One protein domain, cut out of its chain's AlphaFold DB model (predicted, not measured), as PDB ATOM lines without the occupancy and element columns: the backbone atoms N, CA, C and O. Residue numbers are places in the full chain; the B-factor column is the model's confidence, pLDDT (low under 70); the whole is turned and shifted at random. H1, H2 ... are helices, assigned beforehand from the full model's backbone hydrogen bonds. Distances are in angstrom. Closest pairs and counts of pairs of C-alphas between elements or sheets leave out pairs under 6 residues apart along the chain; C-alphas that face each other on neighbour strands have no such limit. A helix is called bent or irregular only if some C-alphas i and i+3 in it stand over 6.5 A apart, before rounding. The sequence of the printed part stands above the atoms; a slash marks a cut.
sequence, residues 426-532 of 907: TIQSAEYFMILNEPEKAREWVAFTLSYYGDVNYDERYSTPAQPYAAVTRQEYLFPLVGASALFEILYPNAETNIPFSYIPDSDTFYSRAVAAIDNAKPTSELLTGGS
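This is residues 426 to 532 of the 907 residues of an uncharacterized protein of Aliidiomarina shirensis (UniProt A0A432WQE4). H4 runs through the middle of a small helical body, with the helical hairpin of H1 and H2 packed on one side of it and the long, kinked H6 packed on the other, these four helices roughly in line with one another. The very short H5 packs on H4 as well, while H3 sits at one end of the body, reached from H2 by a long loop. The printed part has 107 residues, with six named helices in the order H1 to H6 and no named strand, and its class is all helix. It is compact, with a radius of gyration of the C-alphas of 13.2 A and spans of 42 by 30 by 24 A.

H1, residues 426 to 435, and H2, residues 439 to 451, touch as a hairpin, the closest C-alphas being those of Ala 430 and Ala 442, 4.2 A apart, at a shallow tilt of 13 degrees, opposite ways. H4, residues 480 to 491, is the hub, touching four helices. It touches H2, with the C-alphas of Val 446 and Ala 484 closest at 6.3 A, and runs opposite ways to it at a shallow tilt of 34 degrees, only just short of steep. It touches H1 between C-alphas 427 and 484, the closest at 6.4 A, the same way at a shallow tilt of 31 degrees. H1, H2 and H4 form an up and down bundle, each helix running against the one before it. H5, residues 499 to 502, touches H4, the closest C-alphas being those of Ser 485 and Pro 500, 5.1 A apart. H6, residues 511 to 528, touches H4 the same way at a shallow tilt of 23 degrees, with the C-alphas of Val 482 and Ala 514 closest at 4.4 A. H6 is apart from H1 and H2. H3, residues 470 to 476, touches no helix. Every O i to N i+4 pair is within hydrogen-bond range in H1, H2 and H4, against 2 of 3 in H3 and 12 of 14 in H6; H5 is too short for such a pair.

H1 begins at C-alpha 426, (177.230, 196.887, 168.170), and spans 14.4 A. H2 spans 18.4 A, H3 9.9 A, H4 16.2 A and H5 5.1 A. H6, 25.5 A long, ends at C-alpha 528, (188.399, 185.598, 151.030); it has a kink of 28 degrees near residue 521 and is only just irregular, with C-alphas 520 and 523 6.6 A apart.

The C-alphas of Pro 468 and Ser 532 are the two farthest apart, at 43.4 A. The printed part has no cut. The link from H2 to H3, residues 452 to 469, is long. The mean pLDDT of the printed part is 95.5, and no printed residue is under 70.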
ATOM      1  N   THR A 426     177.505 198.282 168.538       98.00
ATOM      2  CA  THR A 426     177.230 196.887 168.170       98.00
ATOM      3  C   THR A 426     177.789 196.535 166.797       98.00
ATOM      4  O   THR A 426     178.250 195.409 166.622       98.00
ATOM      5  N   ILE A 427     177.823 197.478 165.841       98.12
ATOM      6  CA  ILE A 427     178.492 197.206 164.564       98.12
ATOM      7  C   ILE A 427     180.005 197.114 164.736       98.12
ATOM      8  O   ILE A 427     180.605 196.178 164.223       98.12
ATOM      9  N   GLN A 428     180.597 197.982 165.559       97.50
ATOM     10  CA  GLN A 428     182.008 197.879 165.932       97.50
ATOM     11  C   GLN A 428     182.327 196.537 166.616       97.50
ATOM     12  O   GLN A 428     183.368 195.938 166.371       97.50
ATOM     13  N   SER A 429     181.406 196.012 167.429       98.12
ATOM     14  CA  SER A 429     181.553 194.673 168.016       98.12
ATOM     15  C   SER A 429     181.592 193.580 166.942       98.12
ATOM     16  O   SER A 429     182.401 192.660 167.030       98.12
ATOM     17  N   ALA A 430     180.771 193.692 165.891       97.94
ATOM     18  CA  ALA A 430     180.828 192.776 164.753       97.94
ATOM     19  C   ALA A 430     182.167 192.863 164.001       97.94
ATOM     20  O   ALA A 430     182.692 191.828 163.593       97.94
ATOM     21  N   GLU A 431     182.737 194.065 163.856       95.75
ATOM     22  CA  GLU A 431     184.072 194.270 163.276       95.75
ATOM     23  C   GLU A 431     185.147 193.558 164.111       95.75
ATOM     24  O   GLU A 431     185.947 192.808 163.557       95.75
ATOM     25  N   TYR A 432     185.114 193.685 165.442       96.69
ATOM     26  CA  TYR A 432     186.036 192.957 166.321       96.69
ATOM     27  C   TYR A 432     185.924 191.441 166.171       96.69
ATOM     28  O   TYR A 432     186.942 190.759 166.062       96.69
ATOM     29  N   PHE A 433     184.706 190.898 166.104       97.50
ATOM     30  CA  PHE A 433     184.529 189.465 165.863       97.50
ATOM     31  C   PHE A 433     185.022 189.036 164.481       97.50
ATOM     32  O   PHE A 433     185.546 187.932 164.356       97.50
ATOM     33  N   MET A 434     184.919 189.886 163.456       93.81
ATOM     34  CA  MET A 434     185.540 189.595 162.161       93.81
ATOM     35  C   MET A 434     187.059 189.506 162.264       93.81
ATOM     36  O   MET A 434     187.626 188.506 161.832       93.81
ATOM     37  N   ILE A 435     187.698 190.506 162.877       91.69
ATOM     38  CA  ILE A 435     189.157 190.558 163.082       91.69
ATOM     39  C   ILE A 435     189.644 189.328 163.861       91.69
ATOM     40  O   ILE A 435     190.662 188.727 163.533       91.69
ATOM     41  N   LEU A 436     188.873 188.889 164.856       93.69
ATOM     42  CA  LEU A 436     189.185 187.720 165.686       93.69
ATOM     43  C   LEU A 436     188.847 186.371 165.029       93.69
ATOM     44  O   LEU A 436     188.943 185.333 165.689       93.69
ATOM     45  N   ASN A 437     188.483 186.365 163.742       91.50
ATOM     46  CA  ASN A 437     188.095 185.182 162.973       91.50
ATOM     47  C   ASN A 437     186.883 184.431 163.569       91.50
ATOM     48  O   ASN A 437     186.831 183.202 163.602       91.50
ATOM     49  N   GLU A 438     185.879 185.182 164.028       95.56
ATOM     50  CA  GLU A 438     184.600 184.692 164.557       95.56
ATOM     51  C   GLU A 438     183.421 185.131 163.654       95.56
ATOM     52  O   GLU A 438     182.531 185.879 164.077       95.56
ATOM     53  N   PRO A 439     183.356 184.669 162.388       93.56
ATOM     54  CA  PRO A 439     182.409 185.189 161.398       93.56
ATOM     55  C   PRO A 439     180.942 184.876 161.721       93.56
ATOM     56  O   PRO A 439     180.044 185.590 161.283       93.56
ATOM     57  N   GLU A 440     180.647 183.817 162.481       96.38
ATOM     58  CA  GLU A 440     179.274 183.555 162.938       96.38
ATOM     59  C   GLU A 440     178.829 184.581 163.997       96.38
ATOM     60  O   GLU A 440     177.721 185.105 163.887       96.38
ATOM     61  N   LYS A 441     179.707 184.966 164.936       97.06
ATOM     62  CA  LYS A 441     179.424 186.052 165.895       97.06
ATOM     63  C   LYS A 441     179.309 187.397 165.190       97.06
ATOM     64  O   LYS A 441     178.411 188.177 165.489       97.06
ATOM     65  N   ALA A 442     180.166 187.665 164.207       97.06
ATOM     66  CA  ALA A 442     180.043 188.875 163.406       97.06
ATOM     67  C   ALA A 442     178.682 188.954 162.688       97.06
ATOM     68  O   ALA A 442     178.032 189.997 162.722       97.06
ATOM     69  N   ARG A 443     178.192 187.846 162.107       97.56
ATOM     70  CA  ARG A 443     176.841 187.790 161.508       97.56
ATOM     71  C   ARG A 443     175.737 188.034 162.529       97.56
ATOM     72  O   ARG A 443     174.811 188.788 162.232       97.56
ATOM     73  N   GLU A 444     175.850 187.438 163.714       97.69
ATOM     74  CA  GLU A 444     174.929 187.674 164.827       97.69
ATOM     75  C   GLU A 444     174.866 189.163 165.194       97.69
ATOM     76  O   GLU A 444     173.778 189.734 165.274       97.69
ATOM     77  N   TRP A 445     176.014 189.826 165.337       98.00
ATOM     78  CA  TRP A 445     176.078 191.234 165.734       98.00
ATOM     79  C   TRP A 445     175.722 192.218 164.613       98.00
ATOM     80  O   TRP A 445     175.150 193.278 164.892       98.00
ATOM     81  N   VAL A 446     175.942 191.867 163.339       98.25
ATOM     82  CA  VAL A 446     175.362 192.602 162.198       98.25
ATOM     83  C   VAL A 446     173.836 192.506 162.236       98.25
ATOM     84  O   VAL A 446     173.156 193.530 162.153       98.25
ATOM     85  N   ALA A 447     173.281 191.305 162.430       97.94
ATOM     86  CA  ALA A 447     171.838 191.112 162.556       97.94
ATOM     87  C   ALA A 447     171.269 191.880 163.761       97.94
ATOM     88  O   ALA A 447     170.272 192.591 163.634       97.94
ATOM     89  N   PHE A 448     171.935 191.821 164.915       98.06
ATOM     90  CA  PHE A 448     171.542 192.579 166.099       98.06
ATOM     91  C   PHE A 448     171.591 194.092 165.854       98.06
ATOM     92  O   PHE A 448     170.650 194.799 166.203       98.06
ATOM     93  N   THR A 449     172.618 194.602 165.174       98.31
ATOM     94  CA  THR A 449     172.684 196.021 164.788       98.31
ATOM     95  C   THR A 449     171.490 196.416 163.914       98.31
ATOM     96  O   THR A 449     170.854 197.444 164.151       98.31
ATOM     97  N   LEU A 450     171.133 195.586 162.928       98.19
ATOM     98  CA  LEU A 450     169.998 195.845 162.036       98.19
ATOM     99  C   LEU A 450     168.648 195.845 162.759       98.19
ATOM    100  O   LEU A 450     167.719 196.517 162.303       98.19
ATOM    101  N   SER A 451     168.550 195.178 163.911       98.06
ATOM    102  CA  SER A 451     167.338 195.197 164.734       98.06
ATOM    103  C   SER A 451     166.979 196.602 165.242       98.06
ATOM    104  O   SER A 451     165.803 196.901 165.448       98.06
ATOM    105  N   TYR A 452     167.943 197.530 165.326       98.25
ATOM    106  CA  TYR A 452     167.684 198.951 165.604       98.25
ATOM    107  C   TYR A 452     166.992 199.705 164.459       98.25
ATOM    108  O   TYR A 452     166.607 200.858 164.641       98.25
ATOM    109  N   TYR A 453     166.805 199.073 163.299       97.94
ATOM    110  CA  TYR A 453     166.234 199.680 162.093       97.94
ATOM    111  C   TYR A 453     164.967 198.968 161.588       97.94
ATOM    112  O   TYR A 453     164.246 199.510 160.743       97.94
ATOM    113  N   GLY A 454     164.663 197.776 162.107       96.88
ATOM    114  CA  GLY A 454     163.474 196.997 161.766       96.88
ATOM    115  C   GLY A 454     163.605 195.529 162.166       96.88
ATOM    116  O   GLY A 454     164.592 195.136 162.776       96.88
ATOM    117  N   ASP A 455     162.604 194.716 161.826       96.69
ATOM    118  CA  ASP A 455     162.670 193.268 162.043       96.69
ATOM    119  C   ASP A 455     163.756 192.631 161.166       96.69
ATOM    120  O   ASP A 455     163.924 193.003 160.000       96.69
ATOM    121  N   VAL A 456     164.461 191.639 161.713       96.88
ATOM    122  CA  VAL A 456     165.555 190.946 161.027       96.88
ATOM    123  C   VAL A 456     165.189 189.487 160.786       96.88
ATOM    124  O   VAL A 456     164.946 188.717 161.718       96.88
ATOM    125  N   ASN A 457     165.125 189.102 159.511       95.00
ATOM    126  CA  ASN A 457     164.686 187.774 159.073       95.00
ATOM    127  C   ASN A 457     165.360 187.284 157.774       95.00
ATOM    128  O   ASN A 457     164.861 186.350 157.150       95.00
ATOM    129  N   TYR A 458     166.473 187.901 157.357       93.50
ATOM    130  CA  TYR A 458     167.200 187.500 156.144       93.50
ATOM    131  C   TYR A 458     168.045 186.223 156.335       93.50
ATOM    132  O   TYR A 458     168.347 185.546 155.357       93.50
ATOM    133  N   ASP A 459     168.405 185.881 157.578       93.12
ATOM    134  CA  ASP A 459     169.083 184.639 157.973       93.12
ATOM    135  C   ASP A 459     168.337 184.044 159.176       93.12
ATOM    136  O   ASP A 459     168.251 184.668 160.236       93.12
ATOM    137  N   GLU A 460     167.769 182.845 159.018       92.62
ATOM    138  CA  GLU A 460     166.942 182.204 160.053       92.62
ATOM    139  C   GLU A 460     167.715 181.934 161.355       92.62
ATOM    140  O   GLU A 460     167.099 181.852 162.419       92.62
ATOM    141  N   ARG A 461     169.051 181.827 161.298       95.25
ATOM    142  CA  ARG A 461     169.900 181.597 162.481       95.25
ATOM    143  C   ARG A 461     170.017 182.826 163.379       95.25
ATOM    144  O   ARG A 461     170.205 182.668 164.580       95.25
ATOM    145  N   TYR A 462     169.874 184.019 162.803       94.75
ATOM    146  CA  TYR A 462     170.091 185.308 163.468       94.75
ATOM    147  C   TYR A 462     168.837 186.190 163.426       94.75
ATOM    148  O   TYR A 462     168.915 187.417 163.422       94.75
ATOM    149  N   SER A 463     167.655 185.570 163.360       94.88
ATOM    150  CA  SER A 463     166.400 186.313 163.340       94.88
ATOM    151  C   SER A 463     166.131 186.959 164.698       94.88
ATOM    152  O   SER A 463     166.116 186.290 165.731       94.88
ATOM    153  N   THR A 464     165.885 188.267 164.685       94.00
ATOM    154  CA  THR A 464     165.634 189.060 165.890       94.00
ATOM    155  C   THR A 464     164.552 190.114 165.614       94.00
ATOM    156  O   THR A 464     164.521 190.686 164.516       94.00
ATOM    157  N   PRO A 465     163.605 190.344 166.546       96.81
ATOM    158  CA  PRO A 465     162.589 191.381 166.383       96.81
ATOM    159  C   PRO A 465     163.212 192.778 166.433       96.81
ATOM    160  O   PRO A 465     164.273 192.980 167.024       96.81
ATOM    161  N   ALA A 466     162.516 193.758 165.858       97.44
ATOM    162  CA  ALA A 466     162.937 195.150 165.941       97.44
ATOM    163  C   ALA A 466     163.102 195.618 167.401       97.44
ATOM    164  O   ALA A 466     162.231 195.391 168.250       97.44
ATOM    165  N   GLN A 467     164.184 196.346 167.673       96.69
ATOM    166  CA  GLN A 467     164.399 197.033 168.945       96.69
ATOM    167  C   GLN A 467     163.364 198.145 169.145       96.69
ATOM    168  O   GLN A 467     162.791 198.669 168.175       96.69
ATOM    169  N   PRO A 468     163.128 198.579 170.397       95.69
ATOM    170  CA  PRO A 468     162.326 199.760 170.660       95.69
ATOM    171  C   PRO A 468     162.783 200.954 169.815       95.69
ATOM    172  O   PRO A 468     163.971 201.190 169.613       95.69
ATOM    173  N   TYR A 469     161.815 201.730 169.332       96.94
ATOM    174  CA  TYR A 469     162.046 202.955 168.556       96.94
ATOM    175  C   TYR A 469     162.728 202.776 167.189       96.94
ATOM    176  O   TYR A 469     163.087 203.778 166.572       96.94
ATOM    177  N   ALA A 470     162.842 201.550 166.664       97.31
ATOM    178  CA  ALA A 470     163.533 201.285 165.399       97.31
ATOM    179  C   ALA A 470     163.056 202.151 164.215       97.31
ATOM    180  O   ALA A 470     163.860 202.625 163.413       97.31
ATOM    181  N   ALA A 471     161.751 202.435 164.136       96.31
ATOM    182  CA  ALA A 471     161.192 203.309 163.103       96.31
ATOM    183  C   ALA A 471     161.732 204.751 163.172       96.31
ATOM    184  O   ALA A 471     161.975 205.356 162.131       96.31
ATOM    185  N   VAL A 472     161.933 205.284 164.383       97.38
ATOM    186  CA  VAL A 472     162.490 206.627 164.608       97.38
ATOM    187  C   VAL A 472     163.994 206.608 164.360       97.38
ATOM    188  O   VAL A 472     164.508 207.447 163.630       97.38
ATOM    189  N   THR A 473     164.705 205.607 164.888       97.06
ATOM    190  CA  THR A 473     166.144 205.412 164.642       97.06
ATOM    191  C   THR A 473     166.473 205.393 163.152       97.06
ATOM    192  O   THR A 473     167.390 206.090 162.716       97.06
ATOM    193  N   ARG A 474     165.672 204.684 162.349       95.69
ATOM    194  CA  ARG A 474     165.831 204.620 160.891       95.69
ATOM    195  C   ARG A 474     165.608 205.953 160.173       95.69
ATOM    196  O   ARG A 474     166.085 206.113 159.062       95.69
ATOM    197  N   GLN A 475     164.895 206.905 160.761       94.69
ATOM    198  CA  GLN A 475     164.743 208.237 160.163       94.69
ATOM    199  C   GLN A 475     165.850 209.197 160.607       94.69
ATOM    200  O   GLN A 475     166.219 210.095 159.861       94.69
ATOM    201  N   GLU A 476     166.383 208.998 161.813       94.94
ATOM    202  CA  GLU A 476     167.242 209.980 162.477       94.94
ATOM    203  C   GLU A 476     168.743 209.665 162.399       94.94
ATOM    204  O   GLU A 476     169.565 210.575 162.524       94.94
ATOM    205  N   TYR A 477     169.145 208.392 162.264       95.19
ATOM    206  CA  TYR A 477     170.566 208.034 162.347       95.19
ATOM    207  C   TYR A 477     170.953 206.764 161.578       95.19
ATOM    208  O   TYR A 477     170.900 205.650 162.099       95.19
ATOM    209  N   LEU A 478     171.428 206.949 160.343       97.06
ATOM    210  CA  LEU A 478     171.788 205.862 159.422       97.06
ATOM    211  C   LEU A 478     173.292 205.547 159.354       97.06
ATOM    212  O   LEU A 478     173.670 204.577 158.709       97.06
ATOM    213  N   PHE A 479     174.160 206.325 160.011       96.94
ATOM    214  CA  PHE A 479     175.619 206.168 159.899       96.94
ATOM    215  C   PHE A 479     176.144 204.740 160.185       96.94
ATOM    216  O   PHE A 479     176.950 204.265 159.387       96.94
ATOM    217  N   PRO A 480     175.671 204.006 161.218       98.00
ATOM    218  CA  PRO A 480     176.109 202.628 161.470       98.00
ATOM    219  C   PRO A 480     175.836 201.659 160.314       98.00
ATOM    220  O   PRO A 480     176.534 200.658 160.163       98.00
ATOM    221  N   LEU A 481     174.850 201.959 159.459       98.25
ATOM    222  CA  LEU A 481     174.551 201.134 158.292       98.25
ATOM    223  C   LEU A 481     175.638 201.207 157.218       98.25
ATOM    224  O   LEU A 481     175.693 200.309 156.386       98.25
ATOM    225  N   VAL A 482     176.505 202.227 157.225       97.19
ATOM    226  CA  VAL A 482     177.652 202.312 156.304       97.19
ATOM    227  C   VAL A 482     178.613 201.150 156.573       97.19
ATOM    228  O   VAL A 482     178.831 200.332 155.684       97.19
ATOM    229  N   GLY A 483     179.093 201.021 157.817       95.62
ATOM    230  CA  GLY A 483     179.947 199.902 158.235       95.62
ATOM    231  C   GLY A 483     179.226 198.557 158.140       95.62
ATOM    232  O   GLY A 483     179.781 197.586 157.631       95.62
ATOM    233  N   ALA A 484     177.937 198.508 158.502       98.00
ATOM    234  CA  ALA A 484     177.146 197.288 158.344       98.00
ATOM    235  C   ALA A 484     177.010 196.849 156.883       98.00
ATOM    236  O   ALA A 484     177.020 195.652 156.622       98.00
ATOM    237  N   SER A 485     176.916 197.782 155.932       98.19
ATOM    238  CA  SER A 485     176.852 197.454 154.502       98.19
ATOM    239  C   SER A 485     178.157 196.829 154.010       98.19
ATOM    240  O   SER A 485     178.103 195.834 153.288       98.19
ATOM    241  N   ALA A 486     179.306 197.364 154.434       95.75
ATOM    242  CA  ALA A 486     180.625 196.815 154.119       95.75
ATOM    243  C   ALA A 486     180.825 195.418 154.730       95.75
ATOM    244  O   ALA A 486     181.140 194.465 154.021       95.75
ATOM    245  N   LEU A 487     180.546 195.256 156.028       96.12
ATOM    246  CA  LEU A 487     180.635 193.951 156.691       96.12
ATOM    247  C   LEU A 487     179.680 192.918 156.087       96.12
ATOM    248  O   LEU A 487     180.034 191.748 155.956       96.12
ATOM    249  N   PHE A 488     178.471 193.332 155.705       97.56
ATOM    250  CA  PHE A 488     177.499 192.442 155.075       97.56
ATOM    251  C   PHE A 488     177.977 191.949 153.704       97.56
ATOM    252  O   PHE A 488     177.768 190.778 153.397       97.56
ATOM    253  N   GLU A 489     178.658 192.794 152.923       96.25
ATOM    254  CA  GLU A 489     179.283 192.398 151.651       96.25
ATOM    255  C   GLU A 489     180.304 191.267 151.850       96.25
ATOM    256  O   GLU A 489     180.325 190.300 151.088       96.25
ATOM    257  N   ILE A 490     181.105 191.349 152.916       93.75
ATOM    258  CA  ILE A 490     182.114 190.335 153.258       93.75
ATOM    259  C   ILE A 490     181.458 189.055 153.804       93.75
ATOM    260  O   ILE A 490     181.840 187.941 153.451       93.75
ATOM    261  N   LEU A 491     180.458 189.191 154.680       94.56
ATOM    262  CA  LEU A 491     179.838 188.070 155.399       94.56
ATOM    263  C   LEU A 491     178.809 187.284 154.579       94.56
ATOM    264  O   LEU A 491     178.583 186.094 154.859       94.56
ATOM    265  N   TYR A 492     178.178 187.947 153.610       94.75
ATOM    266  CA  TYR A 492     177.127 187.423 152.739       94.75
ATOM    267  C   TYR A 492     177.416 187.737 151.256       94.75
ATOM    268  O   TYR A 492     176.567 188.315 150.575       94.75
ATOM    269  N   PRO A 493     178.555 187.279 150.703       90.44
ATOM    270  CA  PRO A 493     179.027 187.672 149.367       90.44
ATOM    271  C   PRO A 493     178.116 187.218 148.216       90.44
ATOM    272  O   PRO A 493     178.190 187.718 147.101       90.44
ATOM    273  N   ASN A 494     177.232 186.252 148.480       89.88
ATOM    274  CA  ASN A 494     176.280 185.718 147.505       89.88
ATOM    275  C   ASN A 494     174.858 186.277 147.678       89.88
ATOM    276  O   ASN A 494     173.923 185.768 147.056       89.88
ATOM    277  N   ALA A 495     174.649 187.254 148.567       93.00
ATOM    278  CA  ALA A 495     173.332 187.845 148.763       93.00
ATOM    279  C   ALA A 495     172.925 188.681 147.541       93.00
ATOM    280  O   ALA A 495     173.656 189.558 147.098       93.00
ATOM    281  N   GLU A 496     171.710 188.461 147.028       91.00
ATOM    282  CA  GLU A 496     171.173 189.257 145.911       91.00
ATOM    283  C   GLU A 496     170.946 190.731 146.287       91.00
ATOM    284  O   GLU A 496     170.818 191.595 145.422       91.00
ATOM    285  N   THR A 497     170.821 191.032 147.581       94.62
ATOM    286  CA  THR A 497     170.583 192.382 148.092       94.62
ATOM    287  C   THR A 497     171.400 192.601 149.354       94.62
ATOM    288  O   THR A 497     171.288 191.833 150.309       94.62
ATOM    289  N   ASN A 498     172.169 193.688 149.380       97.19
ATOM    290  CA  ASN A 498     172.813 194.170 150.593       97.19
ATOM    291  C   ASN A 498     171.736 194.795 151.502       97.19
ATOM    292  O   ASN A 498     171.225 195.888 151.241       97.19
ATOM    293  N   ILE A 499     171.315 194.042 152.521       97.00
ATOM    294  CA  ILE A 499     170.175 194.404 153.374       97.00
ATOM    295  C   ILE A 499     170.420 195.709 154.153       97.00
ATOM    296  O   ILE A 499     169.554 196.583 154.059       97.00
ATOM    297  N   PRO A 500     171.558 195.910 154.854       97.50
ATOM    298  CA  PRO A 500     171.856 197.190 155.500       97.50
ATOM    299  C   PRO A 500     171.780 198.378 154.538       97.50
ATOM    300  O   PRO A 500     171.133 199.380 154.842       97.50
ATOM    301  N   PHE A 501     172.371 198.242 153.349       97.94
ATOM    302  CA  PHE A 501     172.375 199.295 152.339       97.94
ATOM    303  C   PHE A 501     170.963 199.655 151.871       97.94
ATOM    304  O   PHE A 501     170.636 200.830 151.725       97.94
ATOM    305  N   SER A 502     170.085 198.655 151.721       96.00
ATOM    306  CA  SER A 502     168.685 198.863 151.319       96.00
ATOM    307  C   SER A 502     167.878 199.729 152.298       96.00
ATOM    308  O   SER A 502     166.786 200.201 151.969       96.00
ATOM    309  N   TYR A 503     168.382 199.933 153.520       95.81
ATOM    310  CA  TYR A 503     167.748 200.800 154.508       95.81
ATOM    311  C   TYR A 503     168.129 202.273 154.353       95.81
ATOM    312  O   TYR A 503     167.435 203.111 154.933       95.81
ATOM    313  N   ILE A 504     169.162 202.584 153.562       97.00
ATOM    314  CA  ILE A 504     169.661 203.937 153.325       97.00
ATOM    315  C   ILE A 504     168.984 204.515 152.068       97.00
ATOM    316  O   ILE A 504     169.175 203.984 150.974       97.00
ATOM    317  N   PRO A 505     168.186 205.594 152.183       95.75
ATOM    318  CA  PRO A 505     167.582 206.246 151.022       95.75
ATOM    319  C   PRO A 505     168.637 206.857 150.094       95.75
ATOM    320  O   PRO A 505     169.621 207.416 150.566       95.75
ATOM    321  N   ASP A 506     168.391 206.847 148.783       95.00
ATOM    322  CA  ASP A 506     169.270 207.463 147.773       95.00
ATOM    323  C   ASP A 506     169.446 208.982 147.945       95.00
ATOM    324  O   ASP A 506     170.470 209.547 147.563       95.00
ATOM    325  N   SER A 507     168.463 209.644 148.558       94.06
ATOM    326  CA  SER A 507     168.513 211.060 148.918       94.06
ATOM    327  C   SER A 507     169.346 211.364 150.169       94.06
ATOM    328  O   SER A 507     169.569 212.538 150.464       94.06
ATOM    329  N   ASP A 508     169.738 210.348 150.947       94.81
ATOM    330  CA  ASP A 508     170.460 210.539 152.205       94.81
ATOM    331  C   ASP A 508     171.959 210.780 151.978       94.81
ATOM    332  O   ASP A 508     172.595 210.203 151.095       94.81
ATOM    333  N   THR A 509     172.558 211.611 152.828       92.75
ATOM    334  CA  THR A 509     173.991 211.933 152.772       92.75
ATOM    335  C   THR A 509     174.917 210.739 153.025       92.75
ATOM    336  O   THR A 509     176.078 210.774 152.612       92.75
ATOM    337  N   PHE A 510     174.433 209.678 153.680       95.69
ATOM    338  CA  PHE A 510     175.196 208.451 153.916       95.69
ATOM    339  C   PHE A 510     175.125 207.458 152.754       95.69
ATOM    340  O   PHE A 510     175.925 206.526 152.734       95.69
ATOM    341  N   TYR A 511     174.241 207.656 151.768       96.44
ATOM    342  CA  TYR A 511     174.088 206.722 150.648       96.44
ATOM    343  C   TYR A 511     175.388 206.553 149.860       96.44
ATOM    344  O   TYR A 511     175.881 205.440 149.707       96.44
ATOM    345  N   SER A 512     176.002 207.659 149.427       93.50
ATOM    346  CA  SER A 512     177.271 207.616 148.688       93.50
ATOM    347  C   SER A 512     178.423 207.057 149.524       93.50
ATOM    348  O   SER A 512     179.295 206.382 148.982       93.50
ATOM    349  N   ARG A 513     178.411 207.281 150.845       93.75
ATOM    350  CA  ARG A 513     179.400 206.693 151.761       93.75
ATOM    351  C   ARG A 513     179.235 205.182 151.875       93.75
ATOM    352  O   ARG A 513     180.233 204.480 151.881       93.75
ATOM    353  N   ALA A 514     177.999 204.689 151.940       96.06
ATOM    354  CA  ALA A 514     177.727 203.257 151.964       96.06
ATOM    355  C   ALA A 514     178.079 202.584 150.632       96.06
ATOM    356  O   ALA A 514     178.649 201.502 150.653       96.06
ATOM    357  N   VAL A 515     177.825 203.242 149.492       94.94
ATOM    358  CA  VAL A 515     178.301 202.765 148.180       94.94
ATOM    359  C   VAL A 515     179.821 202.615 148.188       94.94
ATOM    360  O   VAL A 515     180.313 201.529 147.906       94.94
ATOM    361  N   ALA A 516     180.552 203.657 148.599       91.94
ATOM    362  CA  ALA A 516     182.010 203.604 148.677       91.94
ATOM    363  C   ALA A 516     182.505 202.508 149.638       91.94
ATOM    364  O   ALA A 516     183.415 201.769 149.289       91.94
ATOM    365  N   ALA A 517     181.881 202.354 150.810       93.81
ATOM    366  CA  ALA A 517     182.255 201.324 151.781       93.81
ATOM    367  C   ALA A 517     182.015 199.897 151.249       93.81
ATOM    368  O   ALA A 517     182.841 199.012 151.454       93.81
ATOM    369  N   ILE A 518     180.915 199.665 150.522       95.56
ATOM    370  CA  ILE A 518     180.661 198.387 149.836       95.56
ATOM    371  C   ILE A 518     181.707 198.158 148.743       95.56
ATOM    372  O   ILE A 518     182.272 197.071 148.649       95.56
ATOM    373  N   ASP A 519     181.973 199.171 147.917       94.06
ATOM    374  CA  ASP A 519     182.953 199.072 146.835       94.06
ATOM    375  C   ASP A 519     184.368 198.800 147.367       94.06
ATOM    376  O   ASP A 519     185.090 198.002 146.771       94.06
ATOM    377  N   ASN A 520     184.726 199.365 148.524       93.50
ATOM    378  CA  ASN A 520     185.995 199.114 149.210       93.50
ATOM    379  C   ASN A 520     186.057 197.729 149.882       93.50
ATOM    380  O   ASN A 520     187.141 197.170 150.023       93.50
ATOM    381  N   ALA A 521     184.914 197.146 150.262       93.56
ATOM    382  CA  ALA A 521     184.833 195.821 150.885       93.56
ATOM    383  C   ALA A 521     184.829 194.656 149.875       93.56
ATOM    384  O   ALA A 521     185.246 193.541 150.202       93.56
ATOM    385  N   LYS A 522     184.381 194.899 148.636       93.38
ATOM    386  CA  LYS A 522     184.342 193.902 147.549       93.38
ATOM    387  C   LYS A 522     185.682 193.197 147.280       93.38
ATOM    388  O   LYS A 522     185.659 191.975 147.173       93.38
ATOM    389  N   PRO A 523     186.837 193.890 147.201       93.69
ATOM    390  CA  PRO A 523     188.143 193.250 147.036       93.69
ATOM    391  C   PRO A 523     188.447 192.238 148.140       93.69
ATOM    392  O   PRO A 523     188.898 191.131 147.859       93.69
ATOM    393  N   THR A 524     188.157 192.593 149.395       92.75
ATOM    394  CA  THR A 524     188.336 191.703 150.548       92.75
ATOM    395  C   THR A 524     187.431 190.479 150.422       92.75
ATOM    396  O   THR A 524     187.892 189.351 150.566       92.75
ATOM    397  N   SER A 525     186.159 190.684 150.077       92.50
ATOM    398  CA  SER A 525     185.193 189.606 149.829       92.50
ATOM    399  C   SER A 525     185.631 188.652 148.700       92.50
ATOM    400  O   SER A 525     185.626 187.428 148.870       92.50
ATOM    401  N   GLU A 526     186.089 189.198 147.569       93.94
ATOM    402  CA  GLU A 526     186.616 188.441 146.425       93.94
ATOM    403  C   GLU A 526     187.807 187.567 146.844       93.94
ATOM    404  O   GLU A 526     187.838 186.365 146.573       93.94
ATOM    405  N   LEU A 527     188.769 188.136 147.574       94.38
ATOM    406  CA  LEU A 527     189.966 187.417 148.012       94.38
ATOM    407  C   LEU A 527     189.646 186.307 149.021       94.38
ATOM    408  O   LEU A 527     190.100 185.174 148.848       94.38
ATOM    409  N   LEU A 528     188.801 186.586 150.018       89.94
ATOM    410  CA  LEU A 528     188.399 185.598 151.030       89.94
ATOM    411  C   LEU A 528     187.577 184.438 150.447       89.94
ATOM    412  O   LEU A 528     187.510 183.359 151.039       89.94
ATOM    413  N   THR A 529     186.954 184.632 149.283       90.50
ATOM    414  CA  THR A 529     186.209 183.582 148.573       90.50
ATOM    415  C   THR A 529     187.041 182.841 147.518       90.50
ATOM    416  O   THR A 529     186.524 181.953 146.835       90.50
ATOM    417  N   GLY A 530     188.350 183.116 147.447       91.44
ATOM    418  CA  GLY A 530     189.307 182.427 146.575       91.44
ATOM    419  C   GLY A 530     189.497 183.065 145.196       91.44
ATOM    420  O   GLY A 530     190.004 182.395 144.290       91.44
ATOM    421  N   GLY A 531     189.078 184.321 145.028       93.50
ATOM    422  CA  GLY A 531     189.326 185.147 143.850       93.50
ATOM    423  C   GLY A 531     190.793 185.550 143.674       93.50
ATOM    424  O   GLY A 531     191.673 185.153 144.443       93.50
ATOM    425  N   SER A 532     191.087 186.323 142.623       95.38
ATOM    426  CA  SER A 532     192.461 186.744 142.310       95.38
ATOM    427  C   SER A 532     192.745 188.192 142.720       95.38
ATOM    428  O   SER A 532     191.892 189.066 142.600       95.38
TER     429      SER A 532